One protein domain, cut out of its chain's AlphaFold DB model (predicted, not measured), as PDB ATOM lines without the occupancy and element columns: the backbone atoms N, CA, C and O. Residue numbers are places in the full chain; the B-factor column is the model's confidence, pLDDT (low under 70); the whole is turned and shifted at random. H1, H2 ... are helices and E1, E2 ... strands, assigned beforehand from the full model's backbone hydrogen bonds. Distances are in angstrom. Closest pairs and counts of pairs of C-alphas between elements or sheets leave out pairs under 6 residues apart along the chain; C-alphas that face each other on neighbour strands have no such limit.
ATOM      1  N   GLN A 185     205.878 238.111 181.665       45.56
ATOM      2  CA  GLN A 185     205.386 237.771 183.005       45.56
ATOM      3  C   GLN A 185     205.924 238.731 184.079       45.56
ATOM      4  O   GLN A 185     205.182 239.183 184.947       45.56
ATOM      5  N   THR A 186     207.204 239.105 184.014       45.19
ATOM      6  CA  THR A 186     207.849 239.922 185.059       45.19
ATOM      7  C   THR A 186     207.515 241.413 184.976       45.19
ATOM      8  O   THR A 186     207.459 242.077 186.011       45.19
ATOM      9  N   SER A 187     207.260 241.952 183.780       45.28
ATOM     10  CA  SER A 187     206.905 243.368 183.593       45.28
ATOM     11  C   SER A 187     205.429 243.667 183.889       45.28
ATOM     12  O   SER A 187     205.144 244.685 184.522       45.28
ATOM     13  N   GLY A 188     204.506 242.765 183.522       49.00
ATOM     14  CA  GLY A 188     203.085 242.865 183.875       49.00
ATOM     15  C   GLY A 188     202.856 242.790 185.384       49.00
ATOM     16  O   GLY A 188     202.143 243.618 185.943       49.00
ATOM     17  N   LEU A 189     203.549 241.888 186.084       57.31
ATOM     18  CA  LEU A 189     203.430 241.781 187.540       57.31
ATOM     19  C   LEU A 189     203.944 243.039 188.258       57.31
ATOM     20  O   LEU A 189     203.338 243.470 189.225       57.31
ATOM     21  N   ARG A 190     204.979 243.729 187.773       68.88
ATOM     22  CA  ARG A 190     205.513 244.938 188.445       68.88
ATOM     23  C   ARG A 190     204.610 246.173 188.378       68.88
ATOM     24  O   ARG A 190     204.920 247.176 189.025       68.88
ATOM     25  N   ARG A 191     203.513 246.113 187.619       75.06
ATOM     26  CA  ARG A 191     202.504 247.170 187.532       75.06
ATOM     27  C   ARG A 191     201.154 246.645 187.978       75.06
ATOM     28  O   ARG A 191     200.740 245.564 187.576       75.06
ATOM     29  N   PHE A 192     200.450 247.416 188.789       84.12
ATOM     30  CA  PHE A 192     199.086 247.081 189.173       84.12
ATOM     31  C   PHE A 192     198.276 248.339 189.437       84.12
ATOM     32  O   PHE A 192     198.827 249.416 189.650       84.12
ATOM     33  N   LYS A 193     196.959 248.193 189.423       88.88
ATOM     34  CA  LYS A 193     196.006 249.246 189.729       88.88
ATOM     35  C   LYS A 193     195.050 248.808 190.828       88.88
ATOM     36  O   LYS A 193     194.782 247.618 190.990       88.88
ATOM     37  N   PHE A 194     194.515 249.774 191.547       91.69
ATOM     38  CA  PHE A 194     193.387 249.594 192.450       91.69
ATOM     39  C   PHE A 194     192.634 250.916 192.566       91.69
ATOM     40  O   PHE A 194     193.175 251.981 192.273       91.69
ATOM     41  N   ASN A 195     191.377 250.840 192.980       91.31
ATOM     42  CA  ASN A 195     190.524 252.008 193.149       91.31
ATOM     43  C   ASN A 195     190.344 252.289 194.632       91.31
ATOM     44  O   ASN A 195     190.249 251.355 195.430       91.31
ATOM     45  N   VAL A 196     190.275 253.567 194.986       91.75
ATOM     46  CA  VAL A 196     190.079 254.019 196.361       91.75
ATOM     47  C   VAL A 196     188.953 255.029 196.422       91.75
ATOM     48  O   VAL A 196     188.932 255.968 195.634       91.75
ATOM     49  N   PHE A 197     188.057 254.880 197.386       88.81
ATOM     50  CA  PHE A 197     187.099 255.921 197.750       88.81
ATOM     51  C   PHE A 197     187.109 256.129 199.263       88.81
ATOM     52  O   PHE A 197     187.537 255.253 200.022       88.81
ATOM     53  N   VAL A 198     186.682 257.317 199.688       88.19
ATOM     54  CA  VAL A 198     186.758 257.754 201.085       88.19
ATOM     55  C   VAL A 198     185.420 258.328 201.525       88.19
ATOM     56  O   VAL A 198     184.846 259.187 200.852       88.19
ATOM     57  N   GLN A 199     184.947 257.876 202.680       84.62
ATOM     58  CA  GLN A 199     183.649 258.242 203.240       84.62
ATOM     59  C   GLN A 199     183.770 258.664 204.693       84.62
ATOM     60  O   GLN A 199     184.626 258.164 205.424       84.62
ATOM     61  N   LYS A 200     182.892 259.576 205.114       83.62
ATOM     62  CA  LYS A 200     182.756 259.956 206.521       83.62
ATOM     63  C   LYS A 200     181.633 259.144 207.151       83.62
ATOM     64  O   LYS A 200     180.538 259.088 206.601       83.62
ATOM     65  N   LEU A 201     181.890 258.570 208.318       82.19
ATOM     66  CA  LEU A 201     180.933 257.779 209.083       82.19
ATOM     67  C   LEU A 201     180.779 258.328 210.515       82.19
ATOM     68  O   LEU A 201     181.724 258.931 211.019       82.19
ATOM     69  N   PRO A 202     179.617 258.149 211.170       75.88
ATOM     70  CA  PRO A 202     178.350 257.809 210.531       75.88
ATOM     71  C   PRO A 202     177.890 258.984 209.648       75.88
ATOM     72  O   PRO A 202     178.161 260.153 209.949       75.88
ATOM     73  N   TYR A 203     177.226 258.687 208.532       71.25
ATOM     74  CA  TYR A 203     176.499 259.708 207.776       71.25
ATOM     75  C   TYR A 203     175.116 259.868 208.409       71.25
ATOM     76  O   TYR A 203     174.564 258.883 208.869       71.25
ATOM     77  N   TYR A 204     174.582 261.089 208.477       58.38
ATOM     78  CA  TYR A 204     173.209 261.344 208.923       58.38
ATOM     79  C   TYR A 204     172.476 262.089 207.802       58.38
ATOM     80  O   TYR A 204     172.801 263.236 207.495       58.38
ATOM     81  N   GLY A 205     171.482 261.455 207.176       55.41
ATOM     82  CA  GLY A 205     170.675 262.075 206.115       55.41
ATOM     83  C   GLY A 205     171.374 262.172 204.746       55.41
ATOM     84  O   GLY A 205     172.244 261.372 204.420       55.41
ATOM     85  N   PHE A 206     170.964 263.135 203.907       50.12
ATOM     86  CA  PHE A 206     171.461 263.319 202.527       50.12
ATOM     87  C   PHE A 206     172.734 264.190 202.415       50.12
ATOM     88  O   PHE A 206     173.057 264.658 201.322       50.12
ATOM     89  N   GLU A 207     173.440 264.471 203.516       51.75
ATOM     90  CA  GLU A 207     174.700 265.238 203.471       51.75
ATOM     91  C   GLU A 207     175.777 264.502 202.662       51.75
ATOM     92  O   GLU A 207     175.710 263.290 202.545       51.75
ATOM     93  N   ASN A 208     176.764 265.217 202.096       54.00
ATOM     94  CA  ASN A 208     177.842 264.654 201.262       54.00
ATOM     95  C   ASN A 208     178.574 263.485 201.962       54.00
ATOM     96  O   ASN A 208     179.545 263.687 202.689       54.00
ATOM     97  N   ILE A 209     178.081 262.272 201.704       62.84
ATOM     98  CA  ILE A 209     178.494 260.981 202.288       62.84
ATOM     99  C   ILE A 209     179.951 260.654 201.922       62.84
ATOM    100  O   ILE A 209     180.683 260.015 202.678       62.84
ATOM    101  N   GLU A 210     180.387 261.150 200.766       67.94
ATOM    102  CA  GLU A 210     181.695 260.910 200.172       67.94
ATOM    103  C   GLU A 210     182.485 262.213 200.061       67.94
ATOM    104  O   GLU A 210     181.955 263.272 199.703       67.94
ATOM    105  N   LEU A 211     183.794 262.122 200.293       72.12
ATOM    106  CA  LEU A 211     184.712 263.128 199.781       72.12
ATOM    107  C   LEU A 211     184.784 262.940 198.265       72.12
ATOM    108  O   LEU A 211     185.476 262.045 197.789       72.12
ATOM    109  N   GLY A 212     184.070 263.781 197.513       76.44
ATOM    110  CA  GLY A 212     184.107 263.737 196.052       76.44
ATOM    111  C   GLY A 212     185.545 263.768 195.520       76.44
ATOM    112  O   GLY A 212     186.433 264.392 196.116       76.44
ATOM    113  N   SER A 213     185.780 263.111 194.385       80.81
ATOM    114  CA  SER A 213     187.127 262.884 193.833       80.81
ATOM    115  C   SER A 213     187.938 264.182 193.659       80.81
ATOM    116  O   SER A 213     189.134 264.212 193.949       80.81
ATOM    117  N   ASN A 214     187.276 265.290 193.298       82.94
ATOM    118  CA  ASN A 214     187.866 266.636 193.246       82.94
ATOM    119  C   ASN A 214     188.462 267.064 194.592       82.94
ATOM    120  O   ASN A 214     189.598 267.527 194.663       82.94
ATOM    121  N   ARG A 215     187.697 266.886 195.673       83.88
ATOM    122  CA  ARG A 215     188.110 267.298 197.011       83.88
ATOM    123  C   ARG A 215     189.252 266.431 197.524       83.88
ATOM    124  O   ARG A 215     190.168 266.954 198.147       83.88
ATOM    125  N   LEU A 216     189.236 265.128 197.232       85.62
ATOM    126  CA  LEU A 216     190.361 264.245 197.551       85.62
ATOM    127  C   LEU A 216     191.639 264.677 196.832       85.62
ATOM    128  O   LEU A 216     192.685 264.772 197.466       85.62
ATOM    129  N   ILE A 217     191.553 264.995 195.540       87.62
ATOM    130  CA  ILE A 217     192.691 265.491 194.759       87.62
ATOM    131  C   ILE A 217     193.253 266.782 195.361       87.62
ATOM    132  O   ILE A 217     194.468 266.883 195.534       87.62
ATOM    133  N   GLU A 218     192.399 267.740 195.735       86.50
ATOM    134  CA  GLU A 218     192.824 268.972 196.416       86.50
ATOM    135  C   GLU A 218     193.574 268.675 197.720       86.50
ATOM    136  O   GLU A 218     194.665 269.205 197.944       86.50
ATOM    137  N   LEU A 219     193.019 267.802 198.567       86.38
ATOM    138  CA  LEU A 219     193.600 267.449 199.863       86.38
ATOM    139  C   LEU A 219     194.952 266.752 199.700       86.38
ATOM    140  O   LEU A 219     195.933 267.164 200.317       86.38
ATOM    141  N   ILE A 220     195.036 265.742 198.834       88.69
ATOM    142  CA  ILE A 220     196.280 265.000 198.597       88.69
ATOM    143  C   ILE A 220     197.335 265.940 197.997       88.69
ATOM    144  O   ILE A 220     198.478 265.947 198.451       88.69
ATOM    145  N   THR A 221     196.962 266.792 197.037       88.00
ATOM    146  CA  THR A 221     197.886 267.765 196.430       88.00
ATOM    147  C   THR A 221     198.394 268.780 197.455       88.00
ATOM    148  O   THR A 221     199.573 269.134 197.430       88.00
ATOM    149  N   SER A 222     197.556 269.198 198.412       86.75
ATOM    150  CA  SER A 222     197.948 270.146 199.466       86.75
ATOM    151  C   SER A 222     199.058 269.623 200.388       86.75
ATOM    152  O   SER A 222     199.802 270.418 200.959       86.75
ATOM    153  N   THR A 223     199.238 268.298 200.481       86.19
ATOM    154  CA  THR A 223     200.344 267.691 201.242       86.19
ATOM    155  C   THR A 223     201.713 267.857 200.570       86.19
ATOM    156  O   THR A 223     202.736 267.572 201.189       86.19
ATOM    157  N   GLY A 224     201.759 268.266 199.296       84.44
ATOM    158  CA  GLY A 224     202.990 268.380 198.505       84.44
ATOM    159  C   GLY A 224     203.606 267.042 198.068       84.44
ATOM    160  O   GLY A 224     204.644 267.035 197.408       84.44
ATOM    161  N   LYS A 225     202.977 265.910 198.412       85.75
ATOM    162  CA  LYS A 225     203.464 264.550 198.121       85.75
ATOM    163  C   LYS A 225     203.281 264.118 196.662       85.75
ATOM    164  O   LYS A 225     203.989 263.234 196.181       85.75
ATOM    165  N   VAL A 226     202.337 264.739 195.960       88.06
ATOM    166  CA  VAL A 226     202.004 264.460 194.558       88.06
ATOM    167  C   VAL A 226     201.990 265.757 193.756       88.06
ATOM    168  O   VAL A 226     201.770 266.837 194.307       88.06
ATOM    169  N   LYS A 227     202.235 265.661 192.450       85.44
ATOM    170  CA  LYS A 227     202.235 266.800 191.527       85.44
ATOM    171  C   LYS A 227     201.240 266.565 190.402       85.44
ATOM    172  O   LYS A 227     201.181 265.468 189.851       85.44
ATOM    173  N   SER A 228     200.501 267.613 190.052       79.50
ATOM    174  CA  SER A 228     199.633 267.614 188.876       79.50
ATOM    175  C   SER A 228     200.469 267.683 187.599       79.50
ATOM    176  O   SER A 228     201.457 268.419 187.547       79.50
ATOM    177  N   ILE A 229     200.084 266.896 186.592       72.44
ATOM    178  CA  ILE A 229     200.744 266.870 185.281       72.44
ATOM    179  C   ILE A 229     199.827 267.488 184.225       72.44
ATOM    180  O   ILE A 229     200.186 268.525 183.673       72.44
ATOM    181  N   GLN A 230     198.665 266.877 183.958       64.38
ATOM    182  CA  GLN A 230     197.652 267.302 182.972       64.38
ATOM    183  C   GLN A 230     196.278 266.690 183.315       64.38
ATOM    184  O   GLN A 230     196.234 265.535 183.741       64.38
ATOM    185  N   ASP A 231     195.186 267.440 183.104       60.31
ATOM    186  CA  ASP A 231     193.779 266.994 183.196       60.31
ATOM    187  C   ASP A 231     193.477 266.051 184.373       60.31
ATOM    188  O   ASP A 231     193.147 264.882 184.189       60.31
ATOM    189  N   ASP A 232     193.624 266.557 185.603       66.19
ATOM    190  CA  ASP A 232     193.316 265.832 186.847       66.19
ATOM    191  C   ASP A 232     194.148 264.561 187.122       66.19
ATOM    192  O   ASP A 232     193.866 263.841 188.084       66.19
ATOM    193  N   ASN A 233     195.200 264.304 186.337       82.00
ATOM    194  CA  ASN A 233     196.168 263.247 186.619       82.00
ATOM    195  C   ASN A 233     197.283 263.762 187.537       82.00
ATOM    196  O   ASN A 233     197.956 264.759 187.243       82.00
ATOM    197  N   LEU A 234     197.511 263.043 188.635       86.69
ATOM    198  CA  LEU A 234     198.578 263.319 189.592       86.69
ATOM    199  C   LEU A 234     199.623 262.211 189.537       86.69
ATOM    200  O   LEU A 234     199.266 261.039 189.464       86.69
ATOM    201  N   ASN A 235     200.897 262.566 189.686       90.00
ATOM    202  CA  ASN A 235     201.953 261.589 189.932       90.00
ATOM    203  C   ASN A 235     202.640 261.842 191.272       90.00
ATOM    204  O   ASN A 235     202.872 262.983 191.680       90.00
ATOM    205  N   GLY A 236     203.011 260.753 191.931       89.06
ATOM    206  CA  GLY A 236     203.790 260.746 193.160       89.06
ATOM    207  C   GLY A 236     204.914 259.724 193.085       89.06
ATOM    208  O   GLY A 236     204.914 258.822 192.243       89.06
ATOM    209  N   LYS A 237     205.880 259.860 193.988       89.88
ATOM    210  CA  LYS A 237     206.939 258.871 194.170       89.88
ATOM    211  C   LYS A 237     207.171 258.664 195.656       89.88
ATOM    212  O   LYS A 237     207.451 259.624 196.373       89.88
ATOM    213  N   LEU A 238     207.033 257.423 196.109       87.75
ATOM    214  CA  LEU A 238     207.311 257.064 197.495       87.75
ATOM    215  C   LEU A 238     208.834 257.054 197.734       87.75
ATOM    216  O   LEU A 238     209.601 256.824 196.793       87.75
ATOM    217  N   PRO A 239     209.298 257.226 198.989       80.38
ATOM    218  CA  PRO A 239     210.723 257.150 199.335       80.38
ATOM    219  C   PRO A 239     211.398 255.829 198.934       80.38
ATOM    220  O   PRO A 239     212.589 255.812 198.646       80.38
ATOM    221  N   SER A 240     210.629 254.739 198.865       77.12
ATOM    222  CA  SER A 240     211.054 253.410 198.403       77.12
ATOM    223  C   SER A 240     211.262 253.305 196.883       77.12
ATOM    224  O   SER A 240     211.528 252.224 196.372       77.12
ATOM    225  N   GLY A 241     211.103 254.396 196.126       81.31
ATOM    226  CA  GLY A 241     211.260 254.400 194.669       81.31
ATOM    227  C   GLY A 241     210.027 253.932 193.889       81.31
ATOM    228  O   GLY A 241     210.073 253.902 192.661       81.31
ATOM    229  N   ILE A 242     208.926 253.614 194.577       87.69
ATOM    230  CA  ILE A 242     207.644 253.224 193.975       87.69
ATOM    231  C   ILE A 242     206.992 254.446 193.327       87.69
ATOM    232  O   ILE A 242     206.831 255.489 193.964       87.69
ATOM    233  N   GLU A 243     206.608 254.306 192.063       89.75
ATOM    234  CA  GLU A 243     205.971 255.366 191.284       89.75
ATOM    235  C   GLU A 243     204.462 255.151 191.258       89.75
ATOM    236  O   GLU A 243     203.992 254.030 191.046       89.75
ATOM    237  N   ILE A 244     203.712 256.227 191.489       92.94
ATOM    238  CA  ILE A 244     202.252 256.203 191.515       92.94
ATOM    239  C   ILE A 244     201.679 257.231 190.548       92.94
ATOM    240  O   ILE A 244     202.166 258.361 190.472       92.94
ATOM    241  N   SER A 245     200.624 256.837 189.842       91.31
ATOM    242  CA  SER A 245     199.779 257.714 189.040       91.31
ATOM    243  C   SER A 245     198.342 257.622 189.536       91.31
ATOM    244  O   SER A 245     197.866 256.541 189.878       91.31
ATOM    245  N   ILE A 246     197.664 258.758 189.638       92.12
ATOM    246  CA  ILE A 246     196.337 258.883 190.240       92.12
ATOM    247  C   ILE A 246     195.450 259.639 189.268       92.12
ATOM    248  O   ILE A 246     195.831 260.706 188.788       92.12
ATOM    249  N   LYS A 247     194.250 259.116 189.032       90.06
ATOM    250  CA  LYS A 247     193.231 259.745 188.189       90.06
ATOM    251  C   LYS A 247     191.847 259.616 188.812       90.06
ATOM    252  O   LYS A 247     191.598 258.705 189.604       90.06
ATOM    253  N   LYS A 248     190.931 260.507 188.432       88.06
ATOM    254  CA  LYS A 248     189.518 260.416 188.833       88.06
ATOM    255  C   LYS A 248     188.884 259.146 188.273       88.06
ATOM    256  O   LYS A 248     189.180 258.734 187.150       88.06
ATOM    257  N   TRP A 249     188.018 258.526 189.061       87.12
ATOM    258  CA  TRP A 249     187.332 257.294 188.701       87.12
ATOM    259  C   TRP A 249     185.985 257.176 189.428       87.12
ATOM    260  O   TRP A 249     185.647 258.013 190.261       87.12
ATOM    261  N   PHE A 250     185.232 256.117 189.134       81.00
ATOM    262  CA  PHE A 250     184.019 255.752 189.863       81.00
ATOM    263  C   PHE A 250     184.044 254.266 190.216       81.00
ATOM    264  O   PHE A 250     184.482 253.440 189.414       81.00
ATOM    265  N   GLN A 251     183.567 253.908 191.405       77.62
ATOM    266  CA  GLN A 251     183.578 252.532 191.894       77.62
ATOM    267  C   GLN A 251     182.159 252.072 192.235       77.62
ATOM    268  O   GLN A 251     181.451 252.735 192.987       77.62
ATOM    269  N   HIS A 252     181.751 250.915 191.707       73.06
ATOM    270  CA  HIS A 252     180.525 250.243 192.140       73.06
ATOM    271  C   HIS A 252     180.838 249.304 193.313       73.06
ATOM    272  O   HIS A 252     181.862 248.611 193.296       73.06
ATOM    273  N   THR A 253     179.963 249.242 194.313       66.25
ATOM    274  CA  THR A 253     180.119 248.404 195.523       66.25
ATOM    275  C   THR A 253     180.264 246.923 195.217       66.25
ATOM    276  O   THR A 253     181.146 246.264 195.759       66.25
ATOM    277  N   SER A 254     179.476 246.408 194.269       65.75
ATOM    278  CA  SER A 254     179.565 245.005 193.834       65.75
ATOM    279  C   SER A 254     180.918 244.615 193.220       65.75
ATOM    280  O   SER A 254     181.202 243.432 193.075       65.75
ATOM    281  N   GLN A 255     181.758 245.587 192.852       67.88
ATOM    282  CA  GLN A 255     183.065 245.366 192.227       67.88
ATOM    283  C   GLN A 255     184.237 245.529 193.212       67.88
ATOM    284  O   GLN A 255     185.395 245.539 192.789       67.88
ATOM    285  N   ILE A 256     183.953 245.720 194.505       67.75
ATOM    286  CA  ILE A 256     184.972 245.956 195.536       67.75
ATOM    287  C   ILE A 256     185.611 244.639 196.007       67.75
ATOM    288  O   ILE A 256     186.719 244.676 196.523       67.75
ATOM    289  N   ASP A 257     184.986 243.478 195.783       72.31
ATOM    290  CA  ASP A 257     185.397 242.184 196.360       72.31
ATOM    291  C   ASP A 257     185.469 242.197 197.909       72.31
ATOM    292  O   ASP A 257     186.290 241.491 198.496       72.31
ATOM    293  N   ILE A 258     184.641 243.016 198.572       74.81
ATOM    294  CA  ILE A 258     184.453 243.056 200.036       74.81
ATOM    295  C   ILE A 258     182.963 242.864 200.320       74.81
ATOM    296  O   ILE A 258     182.130 243.309 199.527       74.81
ATOM    297  N   HIS A 259     182.631 242.227 201.445       73.25
ATOM    298  CA  HIS A 259     181.266 242.171 201.963       73.25
ATOM    299  C   HIS A 259     180.822 243.571 202.410       73.25
ATOM    300  O   HIS A 259     180.973 243.957 203.569       73.25
ATOM    301  N   TYR A 260     180.373 244.371 201.441       75.88
ATOM    302  CA  TYR A 260     180.123 245.787 201.646       75.88
ATOM    303  C   TYR A 260     178.731 246.015 202.236       75.88
ATOM    304  O   TYR A 260     177.719 245.819 201.559       75.88
ATOM    305  N   VAL A 261     178.681 246.442 203.493       72.25
ATOM    306  CA  VAL A 261     177.465 246.633 204.278       72.25
ATOM    307  C   VAL A 261     177.524 248.009 204.922       72.25
ATOM    308  O   VAL A 261     178.400 248.299 205.727       72.25
ATOM    309  N   LEU A 262     176.584 248.876 204.558       71.12
ATOM    310  CA  LEU A 262     176.537 250.229 205.098       71.12
ATOM    311  C   LEU A 262     175.747 250.296 206.417       71.12
ATOM    312  O   LEU A 262     174.724 249.618 206.526       71.12
ATOM    313  N   PRO A 263     176.125 251.170 207.370       65.44
ATOM    314  CA  PRO A 263     175.446 251.268 208.662       65.44
ATOM    315  C   PRO A 263     174.005 251.833 208.629       65.44
ATOM    316  O   PRO A 263     173.237 251.552 209.542       65.44
ATOM    317  N   GLU A 264     173.554 252.591 207.611       64.88
ATOM    318  CA  GLU A 264     172.215 253.239 207.643       64.88
ATOM    319  C   GLU A 264     171.112 252.633 206.741       64.88
ATOM    320  O   GLU A 264     171.332 251.805 205.861       64.88
ATOM    321  N   LYS A 265     169.862 253.078 206.981       54.00
ATOM    322  CA  LYS A 265     168.542 252.632 206.467       54.00
ATOM    323  C   LYS A 265     168.234 252.865 204.979       54.00
ATOM    324  O   LYS A 265     167.104 252.614 204.572       54.00
ATOM    325  N   ASN A 266     169.170 253.349 204.170       54.56
ATOM    326  CA  ASN A 266     168.853 253.690 202.785       54.56
ATOM    327  C   ASN A 266     169.156 252.526 201.821       54.56
ATOM    328  O   ASN A 266     170.308 252.272 201.471       54.56
ATOM    329  N   ASN A 267     168.094 251.840 201.386       52.97
ATOM    330  CA  ASN A 267     168.143 250.647 200.531       52.97
ATOM    331  C   ASN A 267     168.674 250.905 199.107       52.97
ATOM    332  O   ASN A 267     169.018 249.948 198.417       52.97
ATOM    333  N   ASP A 268     168.781 252.167 198.678       55.53
ATOM    334  CA  ASP A 268     169.248 252.530 197.332       55.53
ATOM    335  C   ASP A 268     170.784 252.607 197.226       55.53
ATOM    336  O   ASP A 268     171.355 252.622 196.135       55.53
ATOM    337  N   HIS A 269     171.490 252.633 198.361       55.59
ATOM    338  CA  HIS A 269     172.941 252.823 198.401       55.59
ATOM    339  C   HIS A 269     173.833 251.706 197.831       55.59
ATOM    340  O   HIS A 269     174.859 252.050 197.242       55.59
ATOM    341  N   PRO A 270     173.526 250.400 197.964       52.94
ATOM    342  CA  PRO A 270     174.399 249.350 197.439       52.94
ATOM    343  C   PRO A 270     174.424 249.285 195.903       52.94
ATOM    344  O   PRO A 270     175.175 248.483 195.363       52.94
ATOM    345  N   TYR A 271     173.662 250.128 195.198       57.72
ATOM    346  CA  TYR A 271     173.696 250.265 193.735       57.72
ATOM    347  C   TYR A 271     174.222 251.632 193.272       57.72
ATOM    348  O   TYR A 271     174.141 251.977 192.091       57.72
ATOM    349  N   ARG A 272     174.740 252.444 194.200       63.75
ATOM    350  CA  ARG A 272     175.268 253.775 193.904       63.75
ATOM    351  C   ARG A 272     176.705 253.679 193.383       63.75
ATOM    352  O   ARG A 272     177.516 252.901 193.878       63.75
ATOM    353  N   LEU A 273     177.016 254.488 192.372       71.19
ATOM    354  CA  LEU A 273     178.389 254.744 191.938       71.19
ATOM    355  C   LEU A 273     179.045 255.717 192.920       71.19
ATOM    356  O   LEU A 273     178.525 256.811 193.131       71.19
ATOM    357  N   PHE A 274     180.174 255.302 193.489       75.62
ATOM    358  CA  PHE A 274     180.970 256.096 194.417       75.62
ATOM    359  C   PHE A 274     182.050 256.865 193.659       75.62
ATOM    360  O   PHE A 274     182.706 256.295 192.779       75.62
ATOM    361  N   ASP A 275     182.261 258.128 194.018       82.38
ATOM    362  CA  ASP A 275     183.401 258.906 193.534       82.38
ATOM    363  C   ASP A 275     184.696 258.276 194.055       82.38
ATOM    364  O   ASP A 275     184.904 258.129 195.260       82.38
ATOM    365  N   ALA A 276     185.588 257.901 193.141       87.81
ATOM    366  CA  ALA A 276     186.804 257.174 193.468       87.81
ATOM    367  C   ALA A 276     188.041 257.794 192.804       87.81
ATOM    368  O   ALA A 276     187.974 258.640 191.911       87.81
ATOM    369  N   LEU A 277     189.203 257.332 193.244       90.25
ATOM    370  CA  LEU A 277     190.491 257.555 192.613       90.25
ATOM    371  C   LEU A 277     191.007 256.213 192.108       90.25
ATOM    372  O   LEU A 277     191.102 255.258 192.877       90.25
ATOM    373  N   ALA A 278     191.351 256.138 190.828       90.81
ATOM    374  CA  ALA A 278     192.099 255.012 190.292       90.81
ATOM    375  C   ALA A 278     193.589 255.286 190.491       90.81
ATOM    376  O   ALA A 278     194.105 256.313 190.046       90.81
ATOM    377  N   ILE A 279     194.261 254.365 191.173       92.56
ATOM    378  CA  ILE A 279     195.679 254.443 191.505       92.56
ATOM    379  C   ILE A 279     196.404 253.368 190.712       92.56
ATOM    380  O   ILE A 279     196.117 252.182 190.856       92.56
ATOM    381  N   GLU A 280     197.359 253.783 189.892       90.62
ATOM    382  CA  GLU A 280     198.271 252.918 189.154       90.62
ATOM    383  C   GLU A 280     199.646 252.965 189.818       90.62
ATOM    384  O   GLU A 280     200.190 254.036 190.080       90.62
ATOM    385  N   VAL A 281     200.210 251.796 190.105       89.38
ATOM    386  CA  VAL A 281     201.465 251.635 190.835       89.38
ATOM    387  C   VAL A 281     202.475 250.901 189.970       89.38
ATOM    388  O   VAL A 281     202.167 249.854 189.400       89.38
ATOM    389  N   THR A 282     203.700 251.422 189.913       84.12
ATOM    390  CA  THR A 282     204.846 250.785 189.256       84.12
ATOM    391  C   THR A 282     205.968 250.549 190.264       84.12
ATOM    392  O   THR A 282     206.465 251.484 190.893       84.12
ATOM    393  N   VAL A 283     206.388 249.289 190.402       80.88
ATOM    394  CA  VAL A 283     207.451 248.863 191.323       80.88
ATOM    395  C   VAL A 283     208.731 248.556 190.541       80.88
ATOM    396  O   VAL A 283     208.733 247.705 189.650       80.88
ATOM    397  N   GLN A 284     209.830 249.237 190.877       69.12
ATOM    398  CA  GLN A 284     211.127 249.053 190.208       69.12
ATOM    399  C   GLN A 284     212.033 248.009 190.900       69.12
ATOM    400  O   GLN A 284     212.908 247.439 190.249       69.12
ATOM    401  N   GLU A 285     211.815 247.715 192.189       60.59
ATOM    402  CA  GLU A 285     212.665 246.821 192.993       60.59
ATOM    403  C   GLU A 285     212.320 245.319 192.886       60.59
ATOM    404  O   GLU A 285     211.225 244.922 192.489       60.59
ATOM    405  N   ASN A 286     213.263 244.463 193.307       51.41
ATOM    406  CA  ASN A 286     213.162 242.997 193.240       51.41
ATOM    407  C   ASN A 286     212.198 242.362 194.265       51.41
ATOM    408  O   ASN A 286     211.851 241.192 194.111       51.41
ATOM    409  N   LYS A 287     211.769 243.075 195.317       56.75
ATOM    410  CA  LYS A 287     210.812 242.548 196.308       56.75
ATOM    411  C   LYS A 287     209.403 243.050 196.004       56.75
ATOM    412  O   LYS A 287     209.060 244.188 196.297       56.75
ATOM    413  N   TYR A 288     208.586 242.165 195.444       70.88
ATOM    414  CA  TYR A 288     207.230 242.466 195.002       70.88
ATOM    415  C   TYR A 288     206.187 241.852 195.952       70.88
ATOM    416  O   TYR A 288     206.016 240.635 195.993       70.88
ATOM    417  N   LYS A 289     205.509 242.699 196.740       83.50
ATOM    418  CA  LYS A 289     204.374 242.326 197.608       83.50
ATOM    419  C   LYS A 289     203.249 243.368 197.472       83.50
ATOM    420  O   LYS A 289     203.280 244.364 198.193       83.50
ATOM    421  N   PRO A 290     202.277 243.164 196.563       83.88
ATOM    422  CA  PRO A 290     201.231 244.145 196.234       83.88
ATOM    423  C   PRO A 290     200.429 244.646 197.427       83.88
ATOM    424  O   PRO A 290     200.144 245.835 197.505       83.88
ATOM    425  N   GLU A 291     200.120 243.759 198.373       87.38
ATOM    426  CA  GLU A 291     199.436 244.104 199.620       87.38
ATOM    427  C   GLU A 291     200.202 245.169 200.415       87.38
ATOM    428  O   GLU A 291     199.664 246.235 200.686       87.38
ATOM    429  N   LEU A 292     201.484 244.926 200.711       89.25
ATOM    430  CA  LEU A 292     202.308 245.871 201.469       89.25
ATOM    431  C   LEU A 292     202.519 247.183 200.710       89.25
ATOM    432  O   LEU A 292     202.563 248.250 201.315       89.25
ATOM    433  N   VAL A 293     202.655 247.110 199.383       89.19
ATOM    434  CA  VAL A 293     202.797 248.305 198.545       89.19
ATOM    435  C   VAL A 293     201.515 249.134 198.568       89.19
ATOM    436  O   VAL A 293     201.591 250.348 198.727       89.19
ATOM    437  N   ARG A 294     200.340 248.508 198.446       92.44
ATOM    438  CA  ARG A 294     199.057 249.209 198.561       92.44
ATOM    439  C   ARG A 294     198.944 249.900 199.916       92.44
ATOM    440  O   ARG A 294     198.602 251.075 199.944       92.44
ATOM    441  N   ASP A 295     199.267 249.206 201.003       92.88
ATOM    442  CA  ASP A 295     199.191 249.762 202.355       92.88
ATOM    443  C   ASP A 295     200.119 250.990 202.500       92.88
ATOM    444  O   ASP A 295     199.696 252.034 202.998       92.88
ATOM    445  N   GLN A 296     201.343 250.928 201.952       92.19
ATOM    446  CA  GLN A 296     202.261 252.077 201.885       92.19
ATOM    447  C   GLN A 296     201.714 253.236 201.045       92.19
ATOM    448  O   GLN A 296     201.915 254.393 201.401       92.19
ATOM    449  N   VAL A 297     201.054 252.952 199.920       93.00
ATOM    450  CA  VAL A 297     200.466 253.985 199.055       93.00
ATOM    451  C   VAL A 297     199.274 254.656 199.736       93.00
ATOM    452  O   VAL A 297     199.163 255.878 199.682       93.00
ATOM    453  N   ILE A 298     198.408 253.891 200.407       93.94
ATOM    454  CA  ILE A 298     197.277 254.430 201.172       93.94
ATOM    455  C   ILE A 298     197.776 255.343 202.295       93.94
ATOM    456  O   ILE A 298     197.328 256.488 202.382       93.94
ATOM    457  N   ASP A 299     198.739 254.885 203.099       91.31
ATOM    458  CA  ASP A 299     199.344 255.723 204.137       91.31
ATOM    459  C   ASP A 299     200.009 256.961 203.519       91.31
ATOM    460  O   ASP A 299     199.707 258.090 203.899       91.31
ATOM    461  N   PHE A 300     200.820 256.793 202.471       91.00
ATOM    462  CA  PHE A 300     201.479 257.910 201.797       91.00
ATOM    463  C   PHE A 300     200.490 258.985 201.333       91.00
ATOM    464  O   PHE A 300     200.748 260.167 201.560       91.00
ATOM    465  N   LEU A 301     199.370 258.608 200.713       90.25
ATOM    466  CA  LEU A 301     198.417 259.561 200.141       90.25
ATOM    467  C   LEU A 301     197.531 260.239 201.180       90.25
ATOM    468  O   LEU A 301     197.300 261.444 201.087       90.25
ATOM    469  N   PHE A 302     197.021 259.480 202.145       89.25
ATOM    470  CA  PHE A 302     195.959 259.971 203.019       89.25
ATOM    471  C   PHE A 302     196.463 260.428 204.387       89.25
ATOM    472  O   PHE A 302     195.821 261.277 205.013       89.25
ATOM    473  N   ASN A 303     197.636 259.957 204.824       85.06
ATOM    474  CA  ASN A 303     198.289 260.467 206.022       85.06
ATOM    475  C   ASN A 303     198.709 261.930 205.789       85.06
ATOM    476  O   ASN A 303     199.384 262.253 204.806       85.06
ATOM    477  N   GLY A 304     198.263 262.847 206.645       76.12
ATOM    478  CA  GLY A 304     198.434 264.296 206.458       76.12
ATOM    479  C   GLY A 304     197.405 264.978 205.540       76.12
ATOM    480  O   GLY A 304     197.145 266.162 205.733       76.12
ATOM    481  N   ALA A 305     196.731 264.259 204.628       81.69
ATOM    482  CA  ALA A 305     195.672 264.824 203.776       81.69
ATOM    483  C   ALA A 305     194.304 264.903 204.485       81.69
ATOM    484  O   ALA A 305     193.738 265.987 204.628       81.69
ATOM    485  N   LEU A 306     193.792 263.772 204.983       77.94
ATOM    486  CA  LEU A 306     192.547 263.720 205.772       77.94
ATOM    487  C   LEU A 306     192.576 264.531 207.089       77.94
ATOM    488  O   LEU A 306     191.557 265.140 207.398       77.94
ATOM    489  N   PRO A 307     193.708 264.657 207.815       67.00
ATOM    490  CA  PRO A 307     193.824 265.479 209.027       67.00
ATOM    491  C   PRO A 307     193.609 266.972 208.846       67.00
ATOM    492  O   PRO A 307     193.317 267.674 209.811       67.00
ATOM    493  N   SER A 308     193.692 267.472 207.615       60.94
ATOM    494  CA  SER A 308     193.316 268.856 207.321       60.94
ATOM    495  C   SER A 308     191.796 269.096 207.389       60.94
ATOM    496  O   SER A 308     191.348 270.245 207.442       60.94
ATOM    497  N   LEU A 309     190.983 268.033 207.429       68.75
ATOM    498  CA  LEU A 309     189.541 268.105 207.630       68.75
ATOM    499  C   LEU A 309     189.253 268.117 209.137       68.75
ATOM    500  O   LEU A 309     189.475 267.127 209.825       68.75
ATOM    501  N   LYS A 310     188.756 269.247 209.664       56.88
ATOM    502  CA  LYS A 310     188.359 269.366 211.080       56.88
ATOM    503  C   LYS A 310     187.419 268.219 211.485       56.88
ATOM    504  O   LYS A 310     186.455 267.923 210.775       56.88
ATOM    505  N   ASN A 311     187.696 267.607 212.638       59.31
ATOM    506  CA  ASN A 311     186.905 266.496 213.166       59.31
ATOM    507  C   ASN A 311     185.558 266.974 213.716       59.31
ATOM    508  O   ASN A 311     185.494 267.967 214.441       59.31
ATOM    509  N   ASP A 312     184.515 266.195 213.433       70.12
ATOM    510  CA  ASP A 312     183.280 266.228 214.210       70.12
ATOM    511  C   ASP A 312     183.406 265.137 215.285       70.12
ATOM    512  O   ASP A 312     183.751 264.002 214.936       70.12
ATOM    513  N   PRO A 313     183.146 265.429 216.571       73.31
ATOM    514  CA  PRO A 313     183.137 264.410 217.616       73.31
ATOM    515  C   PRO A 313     182.219 263.237 217.245       73.31
ATOM    516  O   PRO A 313     181.086 263.450 216.818       73.31
ATOM    517  N   GLY A 314     182.707 262.005 217.406       77.44
ATOM    518  CA  GLY A 314     181.936 260.794 217.102       77.44
ATOM    519  C   GLY A 314     181.886 260.405 215.620       77.44
ATOM    520  O   GLY A 314     181.168 259.467 215.286       77.44
ATOM    521  N   LYS A 315     182.651 261.073 214.742       82.06
ATOM    522  CA  LYS A 315     182.802 260.678 213.332       82.06
ATOM    523  C   LYS A 315     184.198 260.121 213.029       82.06
ATOM    524  O   LYS A 315     185.186 260.536 213.633       82.06
ATOM    525  N   TRP A 316     184.283 259.223 212.052       86.19
ATOM    526  CA  TRP A 316     185.522 258.652 211.521       86.19
ATOM    527  C   TRP A 316     185.536 258.671 209.995       86.19
ATOM    528  O   TRP A 316     184.504 258.851 209.349       86.19
ATOM    529  N   TRP A 317     186.719 258.500 209.408       87.94
ATOM    530  CA  TRP A 317     186.856 258.311 207.969       87.94
ATOM    531  C   TRP A 317     187.122 256.846 207.664       87.94
ATOM    532  O   TRP A 317     187.981 256.212 208.283       87.94
ATOM    533  N   HIS A 318     186.402 256.338 206.673       89.69
ATOM    534  CA  HIS A 318     186.576 255.014 206.108       89.69
ATOM    535  C   HIS A 318     187.170 255.127 204.712       89.69
ATOM    536  O   HIS A 318     186.730 255.942 203.901       89.69
ATOM    537  N   ILE A 319     188.198 254.332 204.447       91.75
ATOM    538  CA  ILE A 319     188.903 254.291 203.170       91.75
ATOM    539  C   ILE A 319     188.772 252.868 202.654       91.75
ATOM    540  O   ILE A 319     189.239 251.927 203.292       91.75
ATOM    541  N   THR A 320     188.178 252.698 201.480       91.31
ATOM    542  CA  THR A 320     188.054 251.379 200.856       91.31
ATOM    543  C   THR A 320     188.958 251.304 199.644       91.31
ATOM    544  O   THR A 320     188.817 252.108 198.724       91.31
ATOM    545  N   ALA A 321     189.864 250.327 199.628       92.50
ATOM    546  CA  ALA A 321     190.694 250.010 198.477       92.50
ATOM    547  C   ALA A 321     190.231 248.694 197.845       92.50
ATOM    548  O   ALA A 321     190.204 247.657 198.514       92.50
ATOM    549  N   SER A 322     189.902 248.723 196.553       90.25
ATOM    550  CA  SER A 322     189.541 247.518 195.803       90.25
ATOM    551  C   SER A 322     190.724 246.551 195.661       90.25
ATOM    552  O   SER A 322     191.854 246.829 196.081       90.25
ATOM    553  N   SER A 323     190.467 245.372 195.092       88.69
ATOM    554  CA  SER A 323     191.505 244.375 194.851       88.69
ATOM    555  C   SER A 323     192.619 244.934 193.961       88.69
ATOM    556  O   SER A 323     192.368 245.678 193.012       88.69
ATOM    557  N   CYS A 324     193.869 244.573 194.266       87.31
ATOM    558  CA  CYS A 324     194.992 244.910 193.400       87.31
ATOM    559  C   CYS A 324     194.844 244.103 192.113       87.31
ATOM    560  O   CYS A 324     194.833 242.869 192.165       87.31
ATOM    561  N   LYS A 325     194.769 244.778 190.971       83.75
ATOM    562  CA  LYS A 325     194.603 244.132 189.672       83.75
ATOM    563  C   LYS A 325     195.740 244.494 188.734       83.75
ATOM    564  O   LYS A 325     196.148 245.650 188.668       83.75
ATOM    565  N   SER A 326     196.253 243.517 188.004       78.19
ATOM    566  CA  SER A 326     197.215 243.747 186.924       78.19
ATOM    567  C   SER A 326     196.681 243.176 185.621       78.19
ATOM    568  O   SER A 326     195.845 242.277 185.628       78.19
ATOM    569  N   PHE A 327     197.137 243.722 184.501       65.06
ATOM    570  CA  PHE A 327     196.798 243.214 183.184       65.06
ATOM    571  C   PHE A 327     197.931 242.354 182.654       65.06
ATOM    572  O   PHE A 327     199.083 242.784 182.594       65.06
ATOM    573  N   ILE A 328     197.574 241.156 182.210       59.81
ATOM    574  CA  ILE A 328     198.454 240.278 181.454       59.81
ATOM    575  C   ILE A 328     197.847 240.109 180.066       59.81
ATOM    576  O   ILE A 328     196.685 239.732 179.920       59.81
ATOM    577  N   PHE A 329     198.637 240.382 179.031       48.88
ATOM    578  CA  PHE A 329     198.268 240.052 177.660       48.88
ATOM    579  C   PHE A 329     198.681 238.610 177.362       48.88
ATOM    580  O   PHE A 329     199.863 238.271 177.425       48.88
ATOM    581  N   LEU A 330     197.696 237.767 177.052       49.69
ATOM    582  CA  LEU A 330     197.900 236.379 176.646       49.69
ATOM    583  C   LEU A 330     197.768 236.301 175.123       49.69
ATOM    584  O   LEU A 330     196.699 236.589 174.585       49.69
ATOM    585  N   PHE A 331     198.844 235.922 174.432       38.41
ATOM    586  CA  PHE A 331     198.869 235.878 172.964       38.41
ATOM    587  C   PHE A 331     197.833 234.886 172.405       38.41
ATOM    588  O   PHE A 331     197.152 235.192 171.431       38.41
ATOM    589  N   ASP A 332     197.626 233.764 173.100       39.19
ATOM    590  CA  ASP A 332     196.675 232.716 172.704       39.19
ATOM    591  C   ASP A 332     195.198 233.104 172.876       39.19
ATOM    592  O   ASP A 332     194.317 232.416 172.364       39.19
ATOM    593  N   VAL A 333     194.898 234.191 173.599       39.88
ATOM    594  CA  VAL A 333     193.516 234.591 173.926       39.88
ATOM    595  C   VAL A 333     193.084 235.844 173.157       39.88
ATOM    596  O   VAL A 333     191.900 236.158 173.128       39.88
ATOM    597  N   GLY A 334     194.009 236.570 172.517       39.75
ATOM    598  CA  GLY A 334     193.697 237.787 171.752       39.75
ATOM    599  C   GLY A 334     193.156 238.963 172.582       39.75
ATOM    600  O   GLY A 334     192.949 240.044 172.035       39.75
ATOM    601  N   GLU A 335     192.969 238.790 173.894       45.22
ATOM    602  CA  GLU A 335     192.399 239.778 174.811       45.22
ATOM    603  C   GLU A 335     193.241 239.890 176.099       45.22
ATOM    604  O   GLU A 335     193.714 238.874 176.628       45.22
ATOM    605  N   PRO A 336     193.445 241.110 176.638       53.69
ATOM    606  CA  PRO A 336     194.079 241.294 177.939       53.69
ATOM    607  C   PRO A 336     193.231 240.659 179.040       53.69
ATOM    608  O   PRO A 336     192.042 240.946 179.162       53.69
ATOM    609  N   ARG A 337     193.858 239.850 179.897       59.91
ATOM    610  CA  ARG A 337     193.224 239.335 181.112       59.91
ATOM    611  C   ARG A 337     193.653 240.143 182.322       59.91
ATOM    612  O   ARG A 337     194.836 240.394 182.543       59.91
ATOM    613  N   GLU A 338     192.670 240.536 183.116       69.25
ATOM    614  CA  GLU A 338     192.891 241.151 184.415       69.25
ATOM    615  C   GLU A 338     193.090 240.045 185.458       69.25
ATOM    616  O   GLU A 338     192.246 239.164 185.611       69.25
ATOM    617  N   ILE A 339     194.219 240.074 186.163       73.31
ATOM    618  CA  ILE A 339     194.533 239.150 187.252       73.31
ATOM    619  C   ILE A 339     194.435 239.856 188.599       73.31
ATOM    620  O   ILE A 339     194.867 241.000 188.757       73.31
ATOM    621  N   LYS A 340     193.894 239.150 189.590       80.19
ATOM    622  CA  LYS A 340     193.832 239.612 190.975       80.19
ATOM    623  C   LYS A 340     195.128 239.245 191.693       80.19
ATOM    624  O   LYS A 340     195.465 238.076 191.814       80.19
ATOM    625  N   LEU A 341     195.841 240.260 192.165       79.38
ATOM    626  CA  LEU A 341     197.121 240.130 192.862       79.38
ATOM    627  C   LEU A 341     196.969 240.150 194.384       79.38
ATOM    628  O   LEU A 341     197.763 239.549 195.098       79.38
ATOM    629  N   CYS A 342     195.976 240.888 194.880       84.62
ATOM    630  CA  CYS A 342     195.673 241.001 196.300       84.62
ATOM    631  C   CYS A 342     194.159 241.191 196.486       84.62
ATOM    632  O   CYS A 342     193.492 241.779 195.627       84.62
ATOM    633  N   SER A 343     193.607 240.708 197.601       87.62
ATOM    634  CA  SER A 343     192.224 241.009 197.991       87.62
ATOM    635  C   SER A 343     192.072 242.473 198.365       87.62
ATOM    636  O   SER A 343     193.038 243.120 198.759       87.62
ATOM    637  N   ALA A 344     190.864 242.996 198.225       89.06
ATOM    638  CA  ALA A 344     190.527 244.337 198.667       89.06
ATOM    639  C   ALA A 344     190.699 244.489 200.189       89.06
ATOM    640  O   ALA A 344     190.726 243.498 200.919       89.06
ATOM    641  N   LYS A 345     190.887 245.725 200.656       91.75
ATOM    642  CA  LYS A 345     191.146 246.033 202.071       91.75
ATOM    643  C   LYS A 345     190.529 247.376 202.425       91.75
ATOM    644  O   LYS A 345     190.544 248.306 201.616       91.75
ATOM    645  N   THR A 346     190.018 247.468 203.640       92.56
ATOM    646  CA  THR A 346     189.468 248.693 204.204       92.56
ATOM    647  C   THR A 346     190.364 249.240 205.303       92.56
ATOM    648  O   THR A 346     191.125 248.512 205.951       92.56
ATOM    649  N   TYR A 347     190.283 250.549 205.499       93.19
ATOM    650  CA  TYR A 347     191.056 251.277 206.489       93.19
ATOM    651  C   TYR A 347     190.168 252.275 207.213       93.19
ATOM    652  O   TYR A 347     189.210 252.810 206.652       93.19
ATOM    653  N   VAL A 348     190.543 252.560 208.451       91.31
ATOM    654  CA  VAL A 348     189.881 253.534 209.307       91.31
ATOM    655  C   VAL A 348     190.907 254.544 209.789       91.31
ATOM    656  O   VAL A 348     192.043 254.205 210.122       91.31
ATOM    657  N   THR A 349     190.491 255.804 209.841       88.00
ATOM    658  CA  THR A 349     191.223 256.850 210.547       88.00
ATOM    659  C   THR A 349     190.273 257.657 211.417       88.00
ATOM    660  O   THR A 349     189.182 258.056 210.998       88.00
ATOM    661  N   ILE A 350     190.692 257.853 212.664       82.75
ATOM    662  CA  ILE A 350     189.940 258.543 213.710       82.75
ATOM    663  C   ILE A 350     190.806 259.675 214.210       82.75
ATOM    664  O   ILE A 350     192.009 259.514 214.394       82.75
ATOM    665  N   ASN A 351     190.191 260.842 214.352       69.31
ATOM    666  CA  ASN A 351     190.857 262.111 214.623       69.31
ATOM    667  C   ASN A 351     191.955 262.512 213.631       69.31
ATOM    668  O   ASN A 351     192.519 263.595 213.763       69.31
ATOM    669  N   CYS A 352     192.163 261.699 212.595       64.75
ATOM    670  CA  CYS A 352     193.137 261.885 211.548       64.75
ATOM    671  C   CYS A 352     194.599 261.874 212.032       64.75
ATOM    672  O   CYS A 352     195.439 262.562 211.474       64.75
ATOM    673  N   ASP A 353     194.937 261.077 213.040       67.06
ATOM    674  CA  ASP A 353     196.340 260.956 213.465       67.06
ATOM    675  C   ASP A 353     197.072 259.856 212.689       67.06
ATOM    676  O   ASP A 353     198.222 260.018 212.280       67.06
ATOM    677  N   GLN A 354     196.391 258.734 212.446       83.12
ATOM    678  CA  GLN A 354     196.969 257.561 211.802       83.12
ATOM    679  C   GLN A 354     195.890 256.731 211.102       83.12
ATOM    680  O   GLN A 354     194.743 256.665 211.546       83.12
ATOM    681  N   ILE A 355     196.275 256.101 209.993       89.44
ATOM    682  CA  ILE A 355     195.431 255.177 209.238       89.44
ATOM    683  C   ILE A 355     195.751 253.755 209.691       89.44
ATOM    684  O   ILE A 355     196.914 253.353 209.714       89.44
ATOM    685  N   TYR A 356     194.715 252.994 210.024       90.81
ATOM    686  CA  TYR A 356     194.809 251.594 210.429       90.81
ATOM    687  C   TYR A 356     194.011 250.728 209.465       90.81
ATOM    688  O   TYR A 356     192.965 251.161 208.980       90.81
ATOM    689  N   GLY A 357     194.453 249.494 209.209       92.12
ATOM    690  CA  GLY A 357     193.572 248.507 208.582       92.12
ATOM    691  C   GLY A 357     192.332 248.312 209.458       92.12
ATOM    692  O   GLY A 357     192.462 248.149 210.665       92.12
ATOM    693  N   GLU A 358     191.130 248.342 208.887       90.94
ATOM    694  CA  GLU A 358     189.891 248.312 209.683       90.94
ATOM    695  C   GLU A 358     189.741 247.006 210.472       90.94
ATOM    696  O   GLU A 358     189.356 247.021 211.641       90.94
ATOM    697  N   PHE A 359     190.137 245.883 209.867       88.75
ATOM    698  CA  PHE A 359     190.202 244.596 210.552       88.75
ATOM    699  C   PHE A 359     191.156 244.635 211.753       88.75
ATOM    700  O   PHE A 359     190.805 244.172 212.835       88.75
ATOM    701  N   GLU A 360     192.350 245.211 211.587       89.56
ATOM    702  CA  GLU A 360     193.337 245.365 212.666       89.56
ATOM    703  C   GLU A 360     192.803 246.288 213.765       89.56
ATOM    704  O   GLU A 360     192.946 245.986 214.946       89.56
ATOM    705  N   TYR A 361     192.118 247.367 213.379       90.81
ATOM    706  CA  TYR A 361     191.481 248.310 214.294       90.81
ATOM    707  C   TYR A 361     190.397 247.648 215.158       90.81
ATOM    708  O   TYR A 361     190.234 247.991 216.333       90.81
ATOM    709  N   CYS A 362     189.669 246.692 214.576       89.25
ATOM    710  CA  CYS A 362     188.608 245.944 215.240       89.25
ATOM    711  C   CYS A 362     189.114 244.696 215.986       89.25
ATOM    712  O   CYS A 362     188.381 244.157 216.808       89.25
ATOM    713  N   SER A 363     190.351 244.254 215.747       88.56
ATOM    714  CA  SER A 363     190.921 243.040 216.339       88.56
ATOM    715  C   SER A 363     191.534 243.269 217.725       88.56
ATOM    716  O   SER A 363     191.930 244.378 218.087       88.56
TER     717      SER A 363
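What this domain is: This is residues 185 to 363 of the 646 residues of the protein "Mrr_cat domain-containing protein" of [Flexibacter] sp. ATCC 35208 (UniProt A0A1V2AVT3). A strongly twisted sheet of eight strands curls like part of a barrel round helix H3, with H2 packing on the same face. The hairpin E7 and E8 extends this sheet beyond E6 and E9, with H1 packing on E7, while H4 packs on the sheet near E9. The printed part has 179 residues, with four named helices and ten named strands in the order H1 E1 H2 E2 E3 E4 E5 H3 E6 E7 E8 E9 E10 H4, and its class is mixed. The large sheet runs E2 E3 E4 E5 E1 E6 E9 E10, antiparallel throughout; the whole is compact, with a radius of gyration of the C-alphas of 16.6 A and spans of 52 by 38 by 37 A.

Where its parts are: Find C-alpha 185 at (205.386, 237.771, 183.005), where H1, residues 185 to 189, begins. E1, 191 to 201, runs 32.3 A to C-alpha 201 at (180.933, 257.779, 209.083). Next come H2, 213 to 222, 14.2 A; E2, 226 to 230; E3, 233 to 237; E4, 243 to 252, 26.0 A, which bends by 71 degrees at residue 248; and E5, 273 to 282, 26.9 A. H3, 290 to 302, spans 18.0 A. Then read E6, 316 to 321; E7, 324 to 329; E8, 336 to 342, 18.4 A; E9, 345 to 349; E10, 355 to 357; and H4, 358 to 362, ending at (188.608, 245.944, 215.240).

How they stand to each other: Start in the large sheet with E2 E3 E4 E5, a meander, each strand the antiparallel neighbour of the one before. Between E4 and E5, N 245 and O 280 are 2.8 A apart, within hydrogen-bond range. E1 is staggered: residues 191 to 196 pair with E5, N 196 and O 277 at 2.8 A, and residues 196 to 201 with E6, N 199 and O 318 at 2.9 A. E5, H3, E6 form a split strand-helix-strand unit, with E1 between the two strands and a right-handed crossover. H2 and H3 are on one face, giving two layers, helices over a sheet. They are close but not clearly touching, with C-alphas Ile 220 and Leu 301 closest at 6.0 A. E7 and E8 are a hairpin, N 326 and O 339 at 3.0 A. H4 is on the large sheet at a height of 6.7 A. In H1, H2, H3 and H4 every O i to N i+4 pair is within hydrogen-bond range.

The domain as a whole: The C-alphas farthest apart are those of Pro 313 and Asp 332, 56.6 A. The printed part has no cut. The links E1 to H2, E4 to E5 and H3 to E6 are long. Mean pLDDT of the printed part is 76.7; 54 residues are under 70, among them 185 to 190, 263 to 272 and 327 to 338.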